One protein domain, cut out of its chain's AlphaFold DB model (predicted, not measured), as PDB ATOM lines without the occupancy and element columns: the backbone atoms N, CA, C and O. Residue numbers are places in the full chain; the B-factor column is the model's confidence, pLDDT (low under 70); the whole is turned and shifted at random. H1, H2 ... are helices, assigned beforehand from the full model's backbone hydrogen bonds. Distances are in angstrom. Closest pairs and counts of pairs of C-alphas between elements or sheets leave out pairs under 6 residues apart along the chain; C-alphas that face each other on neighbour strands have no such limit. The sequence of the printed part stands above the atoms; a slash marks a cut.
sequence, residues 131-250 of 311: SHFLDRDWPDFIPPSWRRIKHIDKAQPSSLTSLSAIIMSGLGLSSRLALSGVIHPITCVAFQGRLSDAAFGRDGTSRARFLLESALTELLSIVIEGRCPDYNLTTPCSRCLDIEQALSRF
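AT A GLANCE: This is residues 131 to 250 of the 311 residues of an uncharacterized protein of Perkinsus olseni (UniProt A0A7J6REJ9). Three long helices, H3, H4 and H5, form an up-and-down bundle, each reversing the last; H6 packs on H4 and H5, short H1 on H5, H2 on H3. The all-helix printed part has 120 residues with six named helices, H1 to H6, and no named strand. It is compact, radius of gyration of the C-alphas 14.1 A, spanning 38 by 27 by 24 A.

IN THESE COORDINATES: H1, residues 131 to 134, begins at C-alpha (-22.804, 0.807, 2.390); H2 is 138 to 141, H3 160 to 179, H4 185 to 198. H5, residues 204 to 224, is 30.3 A long. H6, residues 241 to 249, ends at C-alpha (-14.272, -3.056, -15.732).

HOW THE PARTS SIT: H3 and H4 form a hairpin at a shallow tilt of 16 degrees; their closest C-alphas, Ser 174 and Cys 188, are 5.1 A apart. H4 has 9 of 10 O i to N i+4 pairs within hydrogen-bond range, H3, H5 and H6 every one.

THE WHOLE: The printed part has no cut; 20 residues have pLDDT under 70, among them residues 142 to 159, the long link from H2 to H3.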
ATOM      1  N   SER A 131     -21.444   1.275   2.706       86.88
ATOM      2  CA  SER A 131     -22.804   0.807   2.390       86.88
ATOM      3  C   SER A 131     -23.808   1.962   2.255       86.88
ATOM      4  O   SER A 131     -24.370   2.191   1.186       86.88
ATOM      5  N   HIS A 132     -23.954   2.764   3.310       86.62
ATOM      6  CA  HIS A 132     -24.858   3.915   3.381       86.62
ATOM      7  C   HIS A 132     -24.388   5.112   2.527       86.62
ATOM      8  O   HIS A 132     -25.140   6.055   2.267       86.62
ATOM      9  N   PHE A 133     -23.131   5.111   2.077       86.00
ATOM     10  CA  PHE A 133     -22.661   6.071   1.084       86.00
ATOM     11  C   PHE A 133     -23.077   5.675  -0.341       86.00
ATOM     12  O   PHE A 133     -23.447   6.555  -1.115       86.00
ATOM     13  N   LEU A 134     -23.055   4.379  -0.669       86.62
ATOM     14  CA  LEU A 134     -23.456   3.837  -1.973       86.62
ATOM     15  C   LEU A 134     -24.980   3.791  -2.174       86.62
ATOM     16  O   LEU A 134     -25.431   3.936  -3.302       86.62
ATOM     17  N   ASP A 135     -25.755   3.662  -1.093       83.62
ATOM     18  CA  ASP A 135     -27.233   3.675  -1.085       83.62
ATOM     19  C   ASP A 135     -27.856   5.058  -1.402       83.62
ATOM     20  O   ASP A 135     -29.070   5.236  -1.425       83.62
ATOM     21  N   ARG A 136     -27.027   6.082  -1.633       77.88
ATOM     22  CA  ARG A 136     -27.477   7.441  -1.961       77.88
ATOM     23  C   ARG A 136     -27.846   7.560  -3.434       77.88
ATOM     24  O   ARG A 136     -27.189   6.986  -4.298       77.88
ATOM     25  N   ASP A 137     -28.809   8.426  -3.741       74.06
ATOM     26  CA  ASP A 137     -29.071   8.819  -5.126       74.06
ATOM     27  C   ASP A 137     -27.833   9.498  -5.747       74.06
ATOM     28  O   ASP A 137     -27.143  10.295  -5.104       74.06
ATOM     29  N   TRP A 138     -27.564   9.255  -7.035       70.75
ATOM     30  CA  TRP A 138     -26.393   9.819  -7.728       70.75
ATOM     31  C   TRP A 138     -26.241  11.364  -7.647       70.75
ATOM     32  O   TRP A 138     -25.092  11.822  -7.610       70.75
ATOM     33  N   PRO A 139     -27.304  12.206  -7.573       67.69
ATOM     34  CA  PRO A 139     -27.159  13.651  -7.375       67.69
ATOM     35  C   PRO A 139     -26.652  14.008  -5.972       67.69
ATOM     36  O   PRO A 139     -26.118  15.100  -5.773       67.69
ATOM     37  N   ASP A 140     -26.794  13.106  -4.993       71.88
ATOM     38  CA  ASP A 140     -26.383  13.358  -3.614       71.88
ATOM     39  C   ASP A 140     -24.882  13.192  -3.357       71.88
ATOM     40  O   ASP A 140     -24.366  13.689  -2.349       71.88
ATOM     41  N   PHE A 141     -24.153  12.619  -4.316       70.38
ATOM     42  CA  PHE A 141     -22.689  12.627  -4.351       70.38
ATOM     43  C   PHE A 141     -22.126  14.028  -4.647       70.38
ATOM     44  O   PHE A 141     -20.978  14.312  -4.294       70.38
ATOM     45  N   ILE A 142     -22.930  14.922  -5.241       69.75
ATOM     46  CA  ILE A 142     -22.525  16.289  -5.581       69.75
ATOM     47  C   ILE A 142     -22.485  17.153  -4.307       69.75
ATOM     48  O   ILE A 142     -23.507  17.270  -3.612       69.75
ATOM     49  N   PRO A 143     -21.357  17.833  -4.019       62.06
ATOM     50  CA  PRO A 143     -21.247  18.813  -2.943       62.06
ATOM     51  C   PRO A 143     -22.368  19.857  -2.979       62.06
ATOM     52  O   PRO A 143     -22.598  20.458  -4.034       62.06
ATOM     53  N   PRO A 144     -23.022  20.175  -1.846       60.22
ATOM     54  CA  PRO A 144     -24.012  21.254  -1.778       60.22
ATOM     55  C   PRO A 144     -23.472  22.602  -2.283       60.22
ATOM     56  O   PRO A 144     -24.205  23.390  -2.879       60.22
ATOM     57  N   SER A 145     -22.168  22.841  -2.116       54.28
ATOM     58  CA  SER A 145     -21.457  24.008  -2.641       54.28
ATOM     59  C   SER A 145     -21.525  24.129  -4.170       54.28
ATOM     60  O   SER A 145     -21.603  25.259  -4.660       54.28
ATOM     61  N   TRP A 146     -21.556  23.004  -4.900       53.03
ATOM     62  CA  TRP A 146     -21.636  22.915  -6.369       53.03
ATOM     63  C   TRP A 146     -23.077  22.786  -6.888       53.03
ATOM     64  O   TRP A 146     -23.365  23.225  -8.000       53.03
ATOM     65  N   ARG A 147     -24.026  22.325  -6.057       56.81
ATOM     66  CA  ARG A 147     -25.478  22.370  -6.360       56.81
ATOM     67  C   ARG A 147     -26.029  23.799  -6.527       56.81
ATOM     68  O   ARG A 147     -27.181  23.975  -6.912       56.81
ATOM     69  N   ARG A 148     -25.217  24.834  -6.268       50.03
ATOM     70  CA  ARG A 148     -25.552  26.253  -6.495       50.03
ATOM     71  C   ARG A 148     -25.690  26.655  -7.968       50.03
ATOM     72  O   ARG A 148     -26.173  27.758  -8.227       50.03
ATOM     73  N   ILE A 149     -25.353  25.781  -8.920       53.34
ATOM     74  CA  ILE A 149     -25.765  25.935 -10.322       53.34
ATOM     75  C   ILE A 149     -27.282  25.689 -10.400       53.34
ATOM     76  O   ILE A 149     -27.748  24.566 -10.594       53.34
ATOM     77  N   LYS A 150     -28.057  26.755 -10.162       43.78
ATOM     78  CA  LYS A 150     -29.528  26.739 -10.148       43.78
ATOM     79  C   LYS A 150     -30.069  26.120 -11.448       43.78
ATOM     80  O   LYS A 150     -29.588  26.453 -12.526       43.78
ATOM     81  N   HIS A 151     -31.102  25.282 -11.321       43.56
ATOM     82  CA  HIS A 151     -31.733  24.478 -12.385       43.56
ATOM     83  C   HIS A 151     -31.002  23.196 -12.841       43.56
ATOM     84  O   HIS A 151     -31.024  22.854 -14.022       43.56
ATOM     85  N   ILE A 152     -30.519  22.374 -11.900       50.12
ATOM     86  CA  ILE A 152     -30.644  20.907 -12.061       50.12
ATOM     87  C   ILE A 152     -32.066  20.511 -11.625       50.12
ATOM     88  O   ILE A 152     -32.276  19.827 -10.627       50.12
ATOM     89  N   ASP A 153     -33.065  21.014 -12.348       43.81
ATOM     90  CA  ASP A 153     -34.463  20.666 -12.112       43.81
ATOM     91  C   ASP A 153     -34.792  19.432 -12.961       43.81
ATOM     92  O   ASP A 153     -34.817  19.505 -14.190       43.81
ATOM     93  N   LYS A 154     -34.908  18.274 -12.297       48.44
ATOM     94  CA  LYS A 154     -35.200  16.944 -12.874       48.44
ATOM     95  C   LYS A 154     -34.513  16.663 -14.220       48.44
ATOM     96  O   LYS A 154     -35.173  16.507 -15.243       48.44
ATOM     97  N   ALA A 155     -33.180  16.571 -14.168       50.00
ATOM     98  CA  ALA A 155     -32.254  16.081 -15.197       50.00
ATOM     99  C   ALA A 155     -32.870  15.753 -16.577       50.00
ATOM    100  O   ALA A 155     -33.085  14.587 -16.921       50.00
ATOM    101  N   GLN A 156     -33.089  16.785 -17.401       54.41
ATOM    102  CA  GLN A 156     -33.231  16.600 -18.847       54.41
ATOM    103  C   GLN A 156     -31.949  15.917 -19.358       54.41
ATOM    104  O   GLN A 156     -30.870  16.507 -19.221       54.41
ATOM    105  N   PRO A 157     -32.022  14.703 -19.938       55.75
ATOM    106  CA  PRO A 157     -30.843  13.890 -20.249       55.75
ATOM    107  C   PRO A 157     -29.963  14.479 -21.362       55.75
ATOM    108  O   PRO A 157     -28.926  13.915 -21.672       55.75
ATOM    109  N   SER A 158     -30.358  15.602 -21.960       60.59
ATOM    110  CA  SER A 158     -29.625  16.340 -22.990       60.59
ATOM    111  C   SER A 158     -28.951  17.627 -22.490       60.59
ATOM    112  O   SER A 158     -28.257  18.274 -23.270       60.59
ATOM    113  N   SER A 159     -29.138  18.041 -21.228       69.94
ATOM    114  CA  SER A 159     -28.568  19.308 -20.744       69.94
ATOM    115  C   SER A 159     -27.109  19.168 -20.293       69.94
ATOM    116  O   SER A 159     -26.735  18.212 -19.610       69.94
ATOM    117  N   LEU A 160     -26.290  20.180 -20.612       74.12
ATOM    118  CA  LEU A 160     -24.905  20.288 -20.130       74.12
ATOM    119  C   LEU A 160     -24.825  20.273 -18.596       74.12
ATOM    120  O   LEU A 160     -23.875  19.734 -18.042       74.12
ATOM    121  N   THR A 161     -25.842  20.804 -17.908       76.62
ATOM    122  CA  THR A 161     -25.950  20.775 -16.442       76.62
ATOM    123  C   THR A 161     -26.155  19.362 -15.894       76.62
ATOM    124  O   THR A 161     -25.632  19.044 -14.831       76.62
ATOM    125  N   SER A 162     -26.889  18.495 -16.605       77.50
ATOM    126  CA  SER A 162     -27.005  17.079 -16.225       77.50
ATOM    127  C   SER A 162     -25.687  16.347 -16.453       77.50
ATOM    128  O   SER A 162     -25.287  15.540 -15.618       77.50
ATOM    129  N   LEU A 163     -24.980  16.653 -17.548       83.06
ATOM    130  CA  LEU A 163     -23.674  16.057 -17.819       83.06
ATOM    131  C   LEU A 163     -22.629  16.465 -16.777       83.06
ATOM    132  O   LEU A 163     -21.963  15.597 -16.219       83.06
ATOM    133  N   SER A 164     -22.506  17.759 -16.469       82.62
ATOM    134  CA  SER A 164     -21.570  18.216 -15.440       82.62
ATOM    135  C   SER A 164     -21.900  17.602 -14.081       82.62
ATOM    136  O   SER A 164     -20.994  17.133 -13.402       82.62
ATOM    137  N   ALA A 165     -23.183  17.490 -13.723       82.25
ATOM    138  CA  ALA A 165     -23.623  16.803 -12.514       82.25
ATOM    139  C   ALA A 165     -23.115  15.345 -12.444       82.25
ATOM    140  O   ALA A 165     -22.533  14.960 -11.432       82.25
ATOM    141  N   ILE A 166     -23.244  14.564 -13.525       85.69
ATOM    142  CA  ILE A 166     -22.732  13.182 -13.614       85.69
ATOM    143  C   ILE A 166     -21.204  13.137 -13.456       85.69
ATOM    144  O   ILE A 166     -20.685  12.353 -12.661       85.69
ATOM    145  N   ILE A 167     -20.480  13.999 -14.178       87.75
ATOM    146  CA  ILE A 167     -19.011  14.075 -14.136       87.75
ATOM    147  C   ILE A 167     -18.511  14.455 -12.729       87.75
ATOM    148  O   ILE A 167     -17.542  13.858 -12.251       87.75
ATOM    149  N   MET A 168     -19.182  15.381 -12.035       85.50
ATOM    150  CA  MET A 168     -18.831  15.753 -10.658       85.50
ATOM    151  C   MET A 168     -19.218  14.672  -9.636       85.50
ATOM    152  O   MET A 168     -18.471  14.472  -8.679       85.50
ATOM    153  N   SER A 169     -20.330  13.948  -9.822       84.94
ATOM    154  CA  SER A 169     -20.681  12.794  -8.977       84.94
ATOM    155  C   SER A 169     -19.660  11.665  -9.108       84.94
ATOM    156  O   SER A 169     -19.236  11.117  -8.093       84.94
ATOM    157  N   GLY A 170     -19.214  11.359 -10.332       88.75
ATOM    158  CA  GLY A 170     -18.155  10.379 -10.581       88.75
ATOM    159  C   GLY A 170     -16.838  10.751  -9.904       88.75
ATOM    160  O   GLY A 170     -16.268   9.931  -9.181       88.75
ATOM    161  N   LEU A 171     -16.427  12.018 -10.032       87.19
ATOM    162  CA  LEU A 171     -15.242  12.552  -9.360       87.19
ATOM    163  C   LEU A 171     -15.379  12.477  -7.832       87.19
ATOM    164  O   LEU A 171     -14.433  12.088  -7.147       87.19
ATOM    165  N   GLY A 172     -16.548  12.832  -7.292       84.88
ATOM    166  CA  GLY A 172     -16.841  12.786  -5.860       84.88
ATOM    167  C   GLY A 172     -16.818  11.365  -5.292       84.88
ATOM    168  O   GLY A 172     -16.248  11.150  -4.224       84.88
ATOM    169  N   LEU A 173     -17.380  10.393  -6.016       87.50
ATOM    170  CA  LEU A 173     -17.325   8.966  -5.684       87.50
ATOM    171  C   LEU A 173     -15.876   8.464  -5.653       87.50
ATOM    172  O   LEU A 173     -15.410   7.989  -4.617       87.50
ATOM    173  N   SER A 174     -15.145   8.600  -6.764       89.12
ATOM    174  CA  SER A 174     -13.802   8.030  -6.881       89.12
ATOM    175  C   SER A 174     -12.803   8.699  -5.937       89.12
ATOM    176  O   SER A 174     -12.036   8.009  -5.270       89.12
ATOM    177  N   SER A 175     -12.851  10.030  -5.801       86.31
ATOM    178  CA  SER A 175     -11.939  10.757  -4.905       86.31
ATOM    179  C   SER A 175     -12.106  10.323  -3.451       86.31
ATOM    180  O   SER A 175     -11.112  10.160  -2.751       86.31
ATOM    181  N   ARG A 176     -13.342  10.077  -2.992       83.50
ATOM    182  CA  ARG A 176     -13.592   9.583  -1.628       83.50
ATOM    183  C   ARG A 176     -13.023   8.184  -1.412       83.50
ATOM    184  O   ARG A 176     -12.371   7.975  -0.399       83.50
ATOM    185  N   LEU A 177     -13.218   7.269  -2.364       89.31
ATOM    186  CA  LEU A 177     -12.687   5.903  -2.286       89.31
ATOM    187  C   LEU A 177     -11.146   5.864  -2.290       89.31
ATOM    188  O   LEU A 177     -10.558   4.994  -1.651       89.31
ATOM    189  N   ALA A 178     -10.478   6.794  -2.983       88.88
ATOM    190  CA  ALA A 178      -9.020   6.916  -2.908       88.88
ATOM    191  C   ALA A 178      -8.542   7.567  -1.605       88.88
ATOM    192  O   ALA A 178      -7.570   7.099  -1.016       88.88
ATOM    193  N   LEU A 179      -9.224   8.613  -1.123       87.06
ATOM    194  CA  LEU A 179      -8.877   9.279   0.140       87.06
ATOM    195  C   LEU A 179      -9.058   8.363   1.361       87.06
ATOM    196  O   LEU A 179      -8.280   8.459   2.305       87.06
ATOM    197  N   SER A 180     -10.032   7.448   1.333       85.56
ATOM    198  CA  SER A 180     -10.198   6.412   2.360       85.56
ATOM    199  C   SER A 180      -9.273   5.200   2.179       85.56
ATOM    200  O   SER A 180      -9.296   4.295   3.006       85.56
ATOM    201  N   GLY A 181      -8.445   5.148   1.129       87.44
ATOM    202  CA  GLY A 181      -7.525   4.032   0.863       87.44
ATOM    203  C   GLY A 181      -8.171   2.768   0.275       87.44
ATOM    204  O   GLY A 181      -7.461   1.798   0.010       87.44
ATOM    205  N   VAL A 182      -9.484   2.778   0.009       90.69
ATOM    206  CA  VAL A 182     -10.214   1.640  -0.584       90.69
ATOM    207  C   VAL A 182      -9.694   1.319  -1.989       90.69
ATOM    208  O   VAL A 182      -9.631   0.146  -2.358       90.69
ATOM    209  N   ILE A 183      -9.302   2.335  -2.769       91.44
ATOM    210  CA  ILE A 183      -8.755   2.170  -4.127       91.44
ATOM    211  C   ILE A 183      -7.482   2.976  -4.370       91.44
ATOM    212  O   ILE A 183      -7.261   4.035  -3.788       91.44
ATOM    213  N   HIS A 184      -6.674   2.519  -5.322       89.94
ATOM    214  CA  HIS A 184      -5.544   3.281  -5.832       89.94
ATOM    215  C   HIS A 184      -5.997   4.566  -6.566       89.94
ATOM    216  O   HIS A 184      -6.926   4.511  -7.380       89.94
ATOM    217  N   PRO A 185      -5.307   5.716  -6.403       86.12
ATOM    218  CA  PRO A 185      -5.640   6.957  -7.117       86.12
ATOM    219  C   PRO A 185      -5.657   6.826  -8.651       86.12
ATOM    220  O   PRO A 185      -6.461   7.470  -9.321       86.12
ATOM    221  N   ILE A 186      -4.831   5.937  -9.217       86.25
ATOM    222  CA  ILE A 186      -4.823   5.629 -10.663       86.25
ATOM    223  C   ILE A 186      -6.191   5.103 -11.133       86.25
ATOM    224  O   ILE A 186      -6.653   5.471 -12.213       86.25
ATOM    225  N   THR A 187      -6.883   4.308 -10.311       87.12
ATOM    226  CA  THR A 187      -8.228   3.796 -10.614       87.12
ATOM    227  C   THR A 187      -9.245   4.932 -10.734       87.12
ATOM    228  O   THR A 187     -10.134   4.869 -11.581       87.12
ATOM    229  N   CYS A 188      -9.079   6.014  -9.965       87.38
ATOM    230  CA  CYS A 188      -9.924   7.207 -10.064       87.38
ATOM    231  C   CYS A 188      -9.739   7.915 -11.404       87.38
ATOM    232  O   CYS A 188     -10.720   8.224 -12.074       87.38
ATOM    233  N   VAL A 189      -8.485   8.114 -11.825       86.06
ATOM    234  CA  VAL A 189      -8.161   8.718 -13.127       86.06
ATOM    235  C   VAL A 189      -8.724   7.862 -14.265       86.06
ATOM    236  O   VAL A 189      -9.375   8.384 -15.169       86.06
ATOM    237  N   ALA A 190      -8.559   6.538 -14.190       87.19
ATOM    238  CA  ALA A 190      -9.081   5.606 -15.185       87.19
ATOM    239  C   ALA A 190     -10.620   5.551 -15.223       87.19
ATOM    240  O   ALA A 190     -11.197   5.319 -16.285       87.19
ATOM    241  N   PHE A 191     -11.304   5.708 -14.086       90.19
ATOM    242  CA  PHE A 191     -12.768   5.792 -14.016       90.19
ATOM    243  C   PHE A 191     -13.280   7.120 -14.584       90.19
ATOM    244  O   PHE A 191     -14.121   7.123 -15.482       90.19
ATOM    245  N   GLN A 192     -12.698   8.239 -14.147       89.50
ATOM    246  CA  GLN A 192     -13.081   9.572 -14.601       89.50
ATOM    247  C   GLN A 192     -12.842   9.756 -16.106       89.50
ATOM    248  O   GLN A 192     -13.701  10.293 -16.801       89.50
ATOM    249  N   GLY A 193     -11.723   9.246 -16.632       86.75
ATOM    250  CA  GLY A 193     -11.433   9.258 -18.067       86.75
ATOM    251  C   GLY A 193     -12.503   8.547 -18.900       86.75
ATOM    252  O   GLY A 193     -12.871   9.045 -19.959       86.75
ATOM    253  N   ARG A 194     -13.074   7.439 -18.403       88.00
ATOM    254  CA  ARG A 194     -14.152   6.705 -19.090       88.00
ATOM    255  C   ARG A 194     -15.532   7.331 -18.925       88.00
ATOM    256  O   ARG A 194     -16.333   7.230 -19.847       88.00
ATOM    257  N   LEU A 195     -15.809   8.013 -17.812       88.94
ATOM    258  CA  LEU A 195     -17.002   8.862 -17.708       88.94
ATOM    259  C   LEU A 195     -16.950  10.012 -18.722       88.94
ATOM    260  O   LEU A 195     -17.946  10.269 -19.395       88.94
ATOM    261  N   SER A 196     -15.787  10.649 -18.879       88.31
ATOM    262  CA  SER A 196     -15.558  11.683 -19.896       88.31
ATOM    263  C   SER A 196     -15.609  11.132 -21.327       88.31
ATOM    264  O   SER A 196     -16.192  11.774 -22.191       88.31
ATOM    265  N   ASP A 197     -15.066   9.941 -21.591       87.56
ATOM    266  CA  ASP A 197     -15.160   9.286 -22.906       87.56
ATOM    267  C   ASP A 197     -16.619   8.941 -23.271       87.56
ATOM    268  O   ASP A 197     -17.127   9.314 -24.333       87.56
ATOM    269  N   ALA A 198     -17.351   8.329 -22.333       86.88
ATOM    270  CA  ALA A 198     -18.772   8.031 -22.492       86.88
ATOM    271  C   ALA A 198     -19.619   9.296 -22.728       86.88
ATOM    272  O   ALA A 198     -20.628   9.217 -23.432       86.88
ATOM    273  N   ALA A 199     -19.195  10.442 -22.182       86.69
ATOM    274  CA  ALA A 199     -19.854  11.741 -22.294       86.69
ATOM    275  C   ALA A 199     -19.771  12.406 -23.679       86.69
ATOM    276  O   ALA A 199     -20.516  13.357 -23.925       86.69
ATOM    277  N   PHE A 200     -18.920  11.936 -24.595       82.50
ATOM    278  CA  PHE A 200     -18.879  12.480 -25.955       82.50
ATOM    279  C   PHE A 200     -20.096  12.058 -26.795       82.50
ATOM    280  O   PHE A 200     -20.728  11.024 -26.567       82.50
ATOM    281  N   GLY A 201     -20.399  12.839 -27.835       80.81
ATOM    282  CA  GLY A 201     -21.427  12.520 -28.831       80.81
ATOM    283  C   GLY A 201     -22.875  12.790 -28.395       80.81
ATOM    284  O   GLY A 201     -23.156  13.239 -27.288       80.81
ATOM    285  N   ARG A 202     -23.815  12.522 -29.311       77.69
ATOM    286  CA  ARG A 202     -25.241  12.899 -29.195       77.69
ATOM    287  C   ARG A 202     -25.937  12.342 -27.948       77.69
ATOM    288  O   ARG A 202     -26.735  13.046 -27.340       77.69
ATOM    289  N   ASP A 203     -25.612  11.106 -27.583       82.75
ATOM    290  CA  ASP A 203     -26.165  10.397 -26.423       82.75
ATOM    291  C   ASP A 203     -25.141  10.316 -25.273       82.75
ATOM    292  O   ASP A 203     -25.201   9.436 -24.417       82.75
ATOM    293  N   GLY A 204     -24.148  11.211 -25.260       85.50
ATOM    294  CA  GLY A 204     -23.036  11.158 -24.315       85.50
ATOM    295  C   GLY A 204     -23.477  11.227 -22.853       85.50
ATOM    296  O   GLY A 204     -23.122  10.377 -22.041       85.50
ATOM    297  N   THR A 205     -24.348  12.180 -22.522       85.88
ATOM    298  CA  THR A 205     -24.894  12.360 -21.170       85.88
ATOM    299  C   THR A 205     -25.628  11.123 -20.645       85.88
ATOM    300  O   THR A 205     -25.457  10.762 -19.482       85.88
ATOM    301  N   SER A 206     -26.427  10.438 -21.474       84.31
ATOM    302  CA  SER A 206     -27.148   9.231 -21.047       84.31
ATOM    303  C   SER A 206     -26.216   8.025 -20.900       84.31
ATOM    304  O   SER A 206     -26.389   7.247 -19.963       84.31
ATOM    305  N   ARG A 207     -25.182   7.903 -21.745       86.94
ATOM    306  CA  ARG A 207     -24.136   6.875 -21.603       86.94
ATOM    307  C   ARG A 207     -23.273   7.088 -20.360       86.94
ATOM    308  O   ARG A 207     -23.068   6.140 -19.607       86.94
ATOM    309  N   ALA A 208     -22.824   8.316 -20.104       88.12
ATOM    310  CA  ALA A 208     -22.083   8.666 -18.892       88.12
ATOM    311  C   ALA A 208     -22.922   8.417 -17.627       88.12
ATOM    312  O   ALA A 208     -22.419   7.852 -16.656       88.12
ATOM    313  N   ARG A 209     -24.221   8.760 -17.656       87.06
ATOM    314  CA  ARG A 209     -25.160   8.454 -16.569       87.06
ATOM    315  C   ARG A 209     -25.262   6.953 -16.313       87.06
ATOM    316  O   ARG A 209     -25.086   6.525 -15.180       87.06
ATOM    317  N   PHE A 210     -25.515   6.170 -17.363       87.00
ATOM    318  CA  PHE A 210     -25.634   4.717 -17.266       87.00
ATOM    319  C   PHE A 210     -24.356   4.073 -16.711       87.00
ATOM    320  O   PHE A 210     -24.441   3.173 -15.880       87.00
ATOM    321  N   LEU A 211     -23.177   4.557 -17.117       88.56
ATOM    322  CA  LEU A 211     -21.893   4.076 -16.603       88.56
ATOM    323  C   LEU A 211     -21.741   4.370 -15.101       88.56
ATOM    324  O   LEU A 211     -21.345   3.480 -14.351       88.56
ATOM    325  N   LEU A 212     -22.107   5.575 -14.647       89.88
ATOM    326  CA  LEU A 212     -22.083   5.940 -13.227       89.88
ATOM    327  C   LEU A 212     -23.085   5.122 -12.392       89.88
ATOM    328  O   LEU A 212     -22.712   4.587 -11.352       89.88
ATOM    329  N   GLU A 213     -24.336   5.000 -12.845       87.69
ATOM    330  CA  GLU A 213     -25.379   4.220 -12.157       87.69
ATOM    331  C   GLU A 213     -25.013   2.725 -12.094       87.69
ATOM    332  O   GLU A 213     -25.187   2.083 -11.057       87.69
ATOM    333  N   SER A 214     -24.420   2.176 -13.162       88.50
ATOM    334  CA  SER A 214     -23.937   0.788 -13.180       88.50
ATOM    335  C   SER A 214     -22.754   0.577 -12.231       88.50
ATOM    336  O   SER A 214     -22.726  -0.424 -11.517       88.50
ATOM    337  N   ALA A 215     -21.818   1.530 -12.162       90.31
ATOM    338  CA  ALA A 215     -20.701   1.480 -11.222       90.31
ATOM    339  C   ALA A 215     -21.178   1.517  -9.764       90.31
ATOM    340  O   ALA A 215     -20.754   0.682  -8.972       90.31
ATOM    341  N   LEU A 216     -22.105   2.416  -9.414       89.88
ATOM    342  CA  LEU A 216     -22.728   2.440  -8.083       89.88
ATOM    343  C   LEU A 216     -23.421   1.107  -7.751       89.88
ATOM    344  O   LEU A 216     -23.278   0.604  -6.638       89.88
ATOM    345  N   THR A 217     -24.099   0.499  -8.729       88.62
ATOM    346  CA  THR A 217     -24.782  -0.794  -8.559       88.62
ATOM    347  C   THR A 217     -23.804  -1.955  -8.321       88.62
ATOM    348  O   THR A 217     -24.034  -2.752  -7.413       88.62
ATOM    349  N   GLU A 218     -22.699  -2.058  -9.079       90.00
ATOM    350  CA  GLU A 218     -21.679  -3.107  -8.858       90.00
ATOM    351  C   GLU A 218     -20.936  -2.898  -7.526       90.00
ATOM    352  O   GLU A 218     -20.658  -3.857  -6.811       90.00
ATOM    353  N   LEU A 219     -20.668  -1.647  -7.135       90.88
ATOM    354  CA  LEU A 219     -20.092  -1.339  -5.823       90.88
ATOM    355  C   LEU A 219     -21.015  -1.769  -4.676       90.88
ATOM    356  O   LEU A 219     -20.552  -2.373  -3.709       90.88
ATOM    357  N   LEU A 220     -22.316  -1.488  -4.784       89.75
ATOM    358  CA  LEU A 220     -23.293  -1.880  -3.772       89.75
ATOM    359  C   LEU A 220     -23.439  -3.409  -3.695       89.75
ATOM    360  O   LEU A 220     -23.510  -3.950  -2.591       89.75
ATOM    361  N   SER A 221     -23.402  -4.123  -4.829       89.00
ATOM    362  CA  SER A 221     -23.437  -5.592  -4.816       89.00
ATOM    363  C   SER A 221     -22.198  -6.200  -4.153       89.00
ATOM    364  O   SER A 221     -22.347  -7.102  -3.336       89.00
ATOM    365  N   ILE A 222     -20.996  -5.660  -4.396       90.69
ATOM    366  CA  ILE A 222     -19.751  -6.091  -3.729       90.69
ATOM    367  C   ILE A 222     -19.857  -6.003  -2.196       90.69
ATOM    368  O   ILE A 222     -19.368  -6.892  -1.492       90.69
ATOM    369  N   VAL A 223     -20.486  -4.944  -1.677       90.19
ATOM    370  CA  VAL A 223     -20.673  -4.735  -0.232       90.19
ATOM    371  C   VAL A 223     -21.754  -5.667   0.330       90.19
ATOM    372  O   VAL A 223     -21.525  -6.308   1.352       90.19
ATOM    373  N   ILE A 224     -22.902  -5.804  -0.344       89.50
ATOM    374  CA  ILE A 224     -24.004  -6.681   0.103       89.50
ATOM    375  C   ILE A 224     -23.610  -8.169   0.057       89.50
ATOM    376  O   ILE A 224     -23.991  -8.936   0.938       89.50
ATOM    377  N   GLU A 225     -22.815  -8.582  -0.931       90.25
ATOM    378  CA  GLU A 225     -22.278  -9.946  -1.049       90.25
ATOM    379  C   GLU A 225     -21.158 -10.249  -0.035       90.25
ATOM    380  O   GLU A 225     -20.666 -11.376   0.016       90.25
ATOM    381  N   GLY A 226     -20.719  -9.262   0.758       86.75
ATOM    382  CA  GLY A 226     -19.641  -9.418   1.737       86.75
ATOM    383  C   GLY A 226     -18.246  -9.598   1.126       86.75
ATOM    384  O   GLY A 226     -17.313  -9.958   1.843       86.75
ATOM    385  N   ARG A 227     -18.074  -9.340  -0.182       87.62
ATOM    386  CA  ARG A 227     -16.764  -9.379  -0.862       87.62
ATOM    387  C   ARG A 227     -15.864  -8.213  -0.451       87.62
ATOM    388  O   ARG A 227     -14.645  -8.355  -0.422       87.62
ATOM    389  N   CYS A 228     -16.459  -7.081  -0.079       87.88
ATOM    390  CA  CYS A 228     -15.774  -5.989   0.605       87.88
ATOM    391  C   CYS A 228     -16.353  -5.819   2.018       87.88
ATOM    392  O   CYS A 228     -17.575  -5.735   2.144       87.88
ATOM    393  N   PRO A 229     -15.524  -5.708   3.076       82.81
ATOM    394  CA  PRO A 229     -16.015  -5.265   4.376       82.81
ATOM    395  C   PRO A 229     -16.517  -3.817   4.282       82.81
ATOM    396  O   PRO A 229     -16.030  -3.024   3.472       82.81
ATOM    397  N   ASP A 230     -17.487  -3.459   5.118       86.88
ATOM    398  CA  ASP A 230     -18.079  -2.122   5.109       86.88
ATOM    399  C   ASP A 230     -17.127  -1.097   5.751       86.88
ATOM    400  O   ASP A 230     -17.071  -0.931   6.972       86.88
ATOM    401  N   TYR A 231     -16.305  -0.456   4.920       85.25
ATOM    402  CA  TYR A 231     -15.269   0.466   5.376       85.25
ATOM    403  C   TYR A 231     -15.835   1.794   5.880       85.25
ATOM    404  O   TYR A 231     -16.749   2.369   5.288       85.25
ATOM    405  N   ASN A 232     -15.211   2.341   6.927       85.75
ATOM    406  CA  ASN A 232     -15.460   3.718   7.331       85.75
ATOM    407  C   ASN A 232     -14.709   4.685   6.400       85.75
ATOM    408  O   ASN A 232     -13.481   4.749   6.433       85.75
ATOM    409  N   LEU A 233     -15.436   5.477   5.612       83.88
ATOM    410  CA  LEU A 233     -14.863   6.403   4.631       83.88
ATOM    411  C   LEU A 233     -14.080   7.576   5.247       83.88
ATOM    412  O   LEU A 233     -13.384   8.279   4.519       83.88
ATOM    413  N   THR A 234     -14.156   7.792   6.566       81.69
ATOM    414  CA  THR A 234     -13.316   8.780   7.269       81.69
ATOM    415  C   THR A 234     -11.937   8.248   7.657       81.69
ATOM    416  O   THR A 234     -11.102   9.019   8.122       81.69
ATOM    417  N   THR A 235     -11.704   6.938   7.552       79.12
ATOM    418  CA  THR A 235     -10.517   6.271   8.098       79.12
ATOM    419  C   THR A 235      -9.759   5.557   6.977       79.12
ATOM    420  O   THR A 235     -10.378   4.785   6.248       79.12
ATOM    421  N   PRO A 236      -8.435   5.762   6.833       79.81
ATOM    422  CA  PRO A 236      -7.630   5.000   5.886       79.81
ATOM    423  C   PRO A 236      -7.760   3.494   6.140       79.81
ATOM    424  O   PRO A 236      -7.564   3.030   7.264       79.81
ATOM    425  N   CYS A 237      -8.087   2.735   5.099       82.94
ATOM    426  CA  CYS A 237      -8.303   1.294   5.163       82.94
ATOM    427  C   CYS A 237      -7.475   0.543   4.108       82.94
ATOM    428  O   CYS A 237      -6.760   1.140   3.303       82.94
ATOM    429  N   SER A 238      -7.529  -0.790   4.142       85.00
ATOM    430  CA  SER A 238      -6.881  -1.643   3.147       85.00
ATOM    431  C   SER A 238      -7.580  -1.564   1.788       85.00
ATOM    432  O   SER A 238      -8.808  -1.552   1.707       85.00
ATOM    433  N   ARG A 239      -6.792  -1.604   0.709       88.19
ATOM    434  CA  ARG A 239      -7.308  -1.621  -0.666       88.19
ATOM    435  C   ARG A 239      -8.230  -2.818  -0.911       88.19
ATOM    436  O   ARG A 239      -7.915  -3.939  -0.514       88.19
ATOM    437  N   CYS A 240      -9.327  -2.589  -1.627       89.81
ATOM    438  CA  CYS A 240     -10.253  -3.625  -2.073       89.81
ATOM    439  C   CYS A 240     -10.122  -3.840  -3.585       89.81
ATOM    440  O   CYS A 240     -10.523  -2.994  -4.388       89.81
ATOM    441  N   LEU A 241      -9.580  -4.997  -3.975       90.38
ATOM    442  CA  LEU A 241      -9.376  -5.337  -5.385       90.38
ATOM    443  C   LEU A 241     -10.698  -5.512  -6.145       90.38
ATOM    444  O   LEU A 241     -10.760  -5.109  -7.299       90.38
ATOM    445  N   ASP A 242     -11.763  -6.030  -5.520       90.94
ATOM    446  CA  ASP A 242     -13.090  -6.124  -6.152       90.94
ATOM    447  C   ASP A 242     -13.640  -4.747  -6.550       90.94
ATOM    448  O   ASP A 242     -14.126  -4.575  -7.667       90.94
ATOM    449  N   ILE A 243     -13.513  -3.748  -5.667       90.88
ATOM    450  CA  ILE A 243     -13.943  -2.364  -5.919       90.88
ATOM    451  C   ILE A 243     -13.076  -1.713  -7.003       90.88
ATOM    452  O   ILE A 243     -13.605  -1.064  -7.909       90.88
ATOM    453  N   GLU A 244     -11.752  -1.903  -6.949       90.19
ATOM    454  CA  GLU A 244     -10.862  -1.437  -8.016       90.19
ATOM    455  C   GLU A 244     -11.227  -2.058  -9.362       90.19
ATOM    456  O   GLU A 244     -11.272  -1.350 -10.371       90.19
ATOM    457  N   GLN A 245     -11.528  -3.360  -9.374       88.19
ATOM    458  CA  GLN A 245     -11.832  -4.079 -10.597       88.19
ATOM    459  C   GLN A 245     -13.206  -3.699 -11.157       88.19
ATOM    460  O   GLN A 245     -13.308  -3.506 -12.362       88.19
ATOM    461  N   ALA A 246     -14.239  -3.521 -10.328       87.75
ATOM    462  CA  ALA A 246     -15.537  -2.994 -10.760       87.75
ATOM    463  C   ALA A 246     -15.379  -1.627 -11.439       87.75
ATOM    464  O   ALA A 246     -15.733  -1.445 -12.606       87.75
ATOM    465  N   LEU A 247     -14.715  -0.683 -10.761       87.25
ATOM    466  CA  LEU A 247     -14.428   0.631 -11.331       87.25
ATOM    467  C   LEU A 247     -13.586   0.526 -12.612       87.25
ATOM    468  O   LEU A 247     -13.835   1.279 -13.556       87.25
ATOM    469  N   SER A 248     -12.636  -0.413 -12.715       79.94
ATOM    470  CA  SER A 248     -11.826  -0.629 -13.927       79.94
ATOM    471  C   SER A 248     -12.542  -1.379 -15.060       79.94
ATOM    472  O   SER A 248     -12.124  -1.256 -16.208       79.94
ATOM    473  N   ARG A 249     -13.595  -2.156 -14.774       74.94
ATOM    474  CA  ARG A 249     -14.272  -3.056 -15.732       74.94
ATOM    475  C   ARG A 249     -15.276  -2.370 -16.641       74.94
ATOM    476  O   ARG A 249     -15.494  -2.875 -17.737       74.94
ATOM    477  N   PHE A 250     -15.871  -1.250 -16.225       64.25
ATOM    478  CA  PHE A 250     -16.838  -0.516 -17.050       64.25
ATOM    479  C   PHE A 250     -16.191   0.114 -18.291       64.25
ATOM    480  O   PHE A 250     -15.896   1.308 -18.334       64.25
TER     481      PHE A 250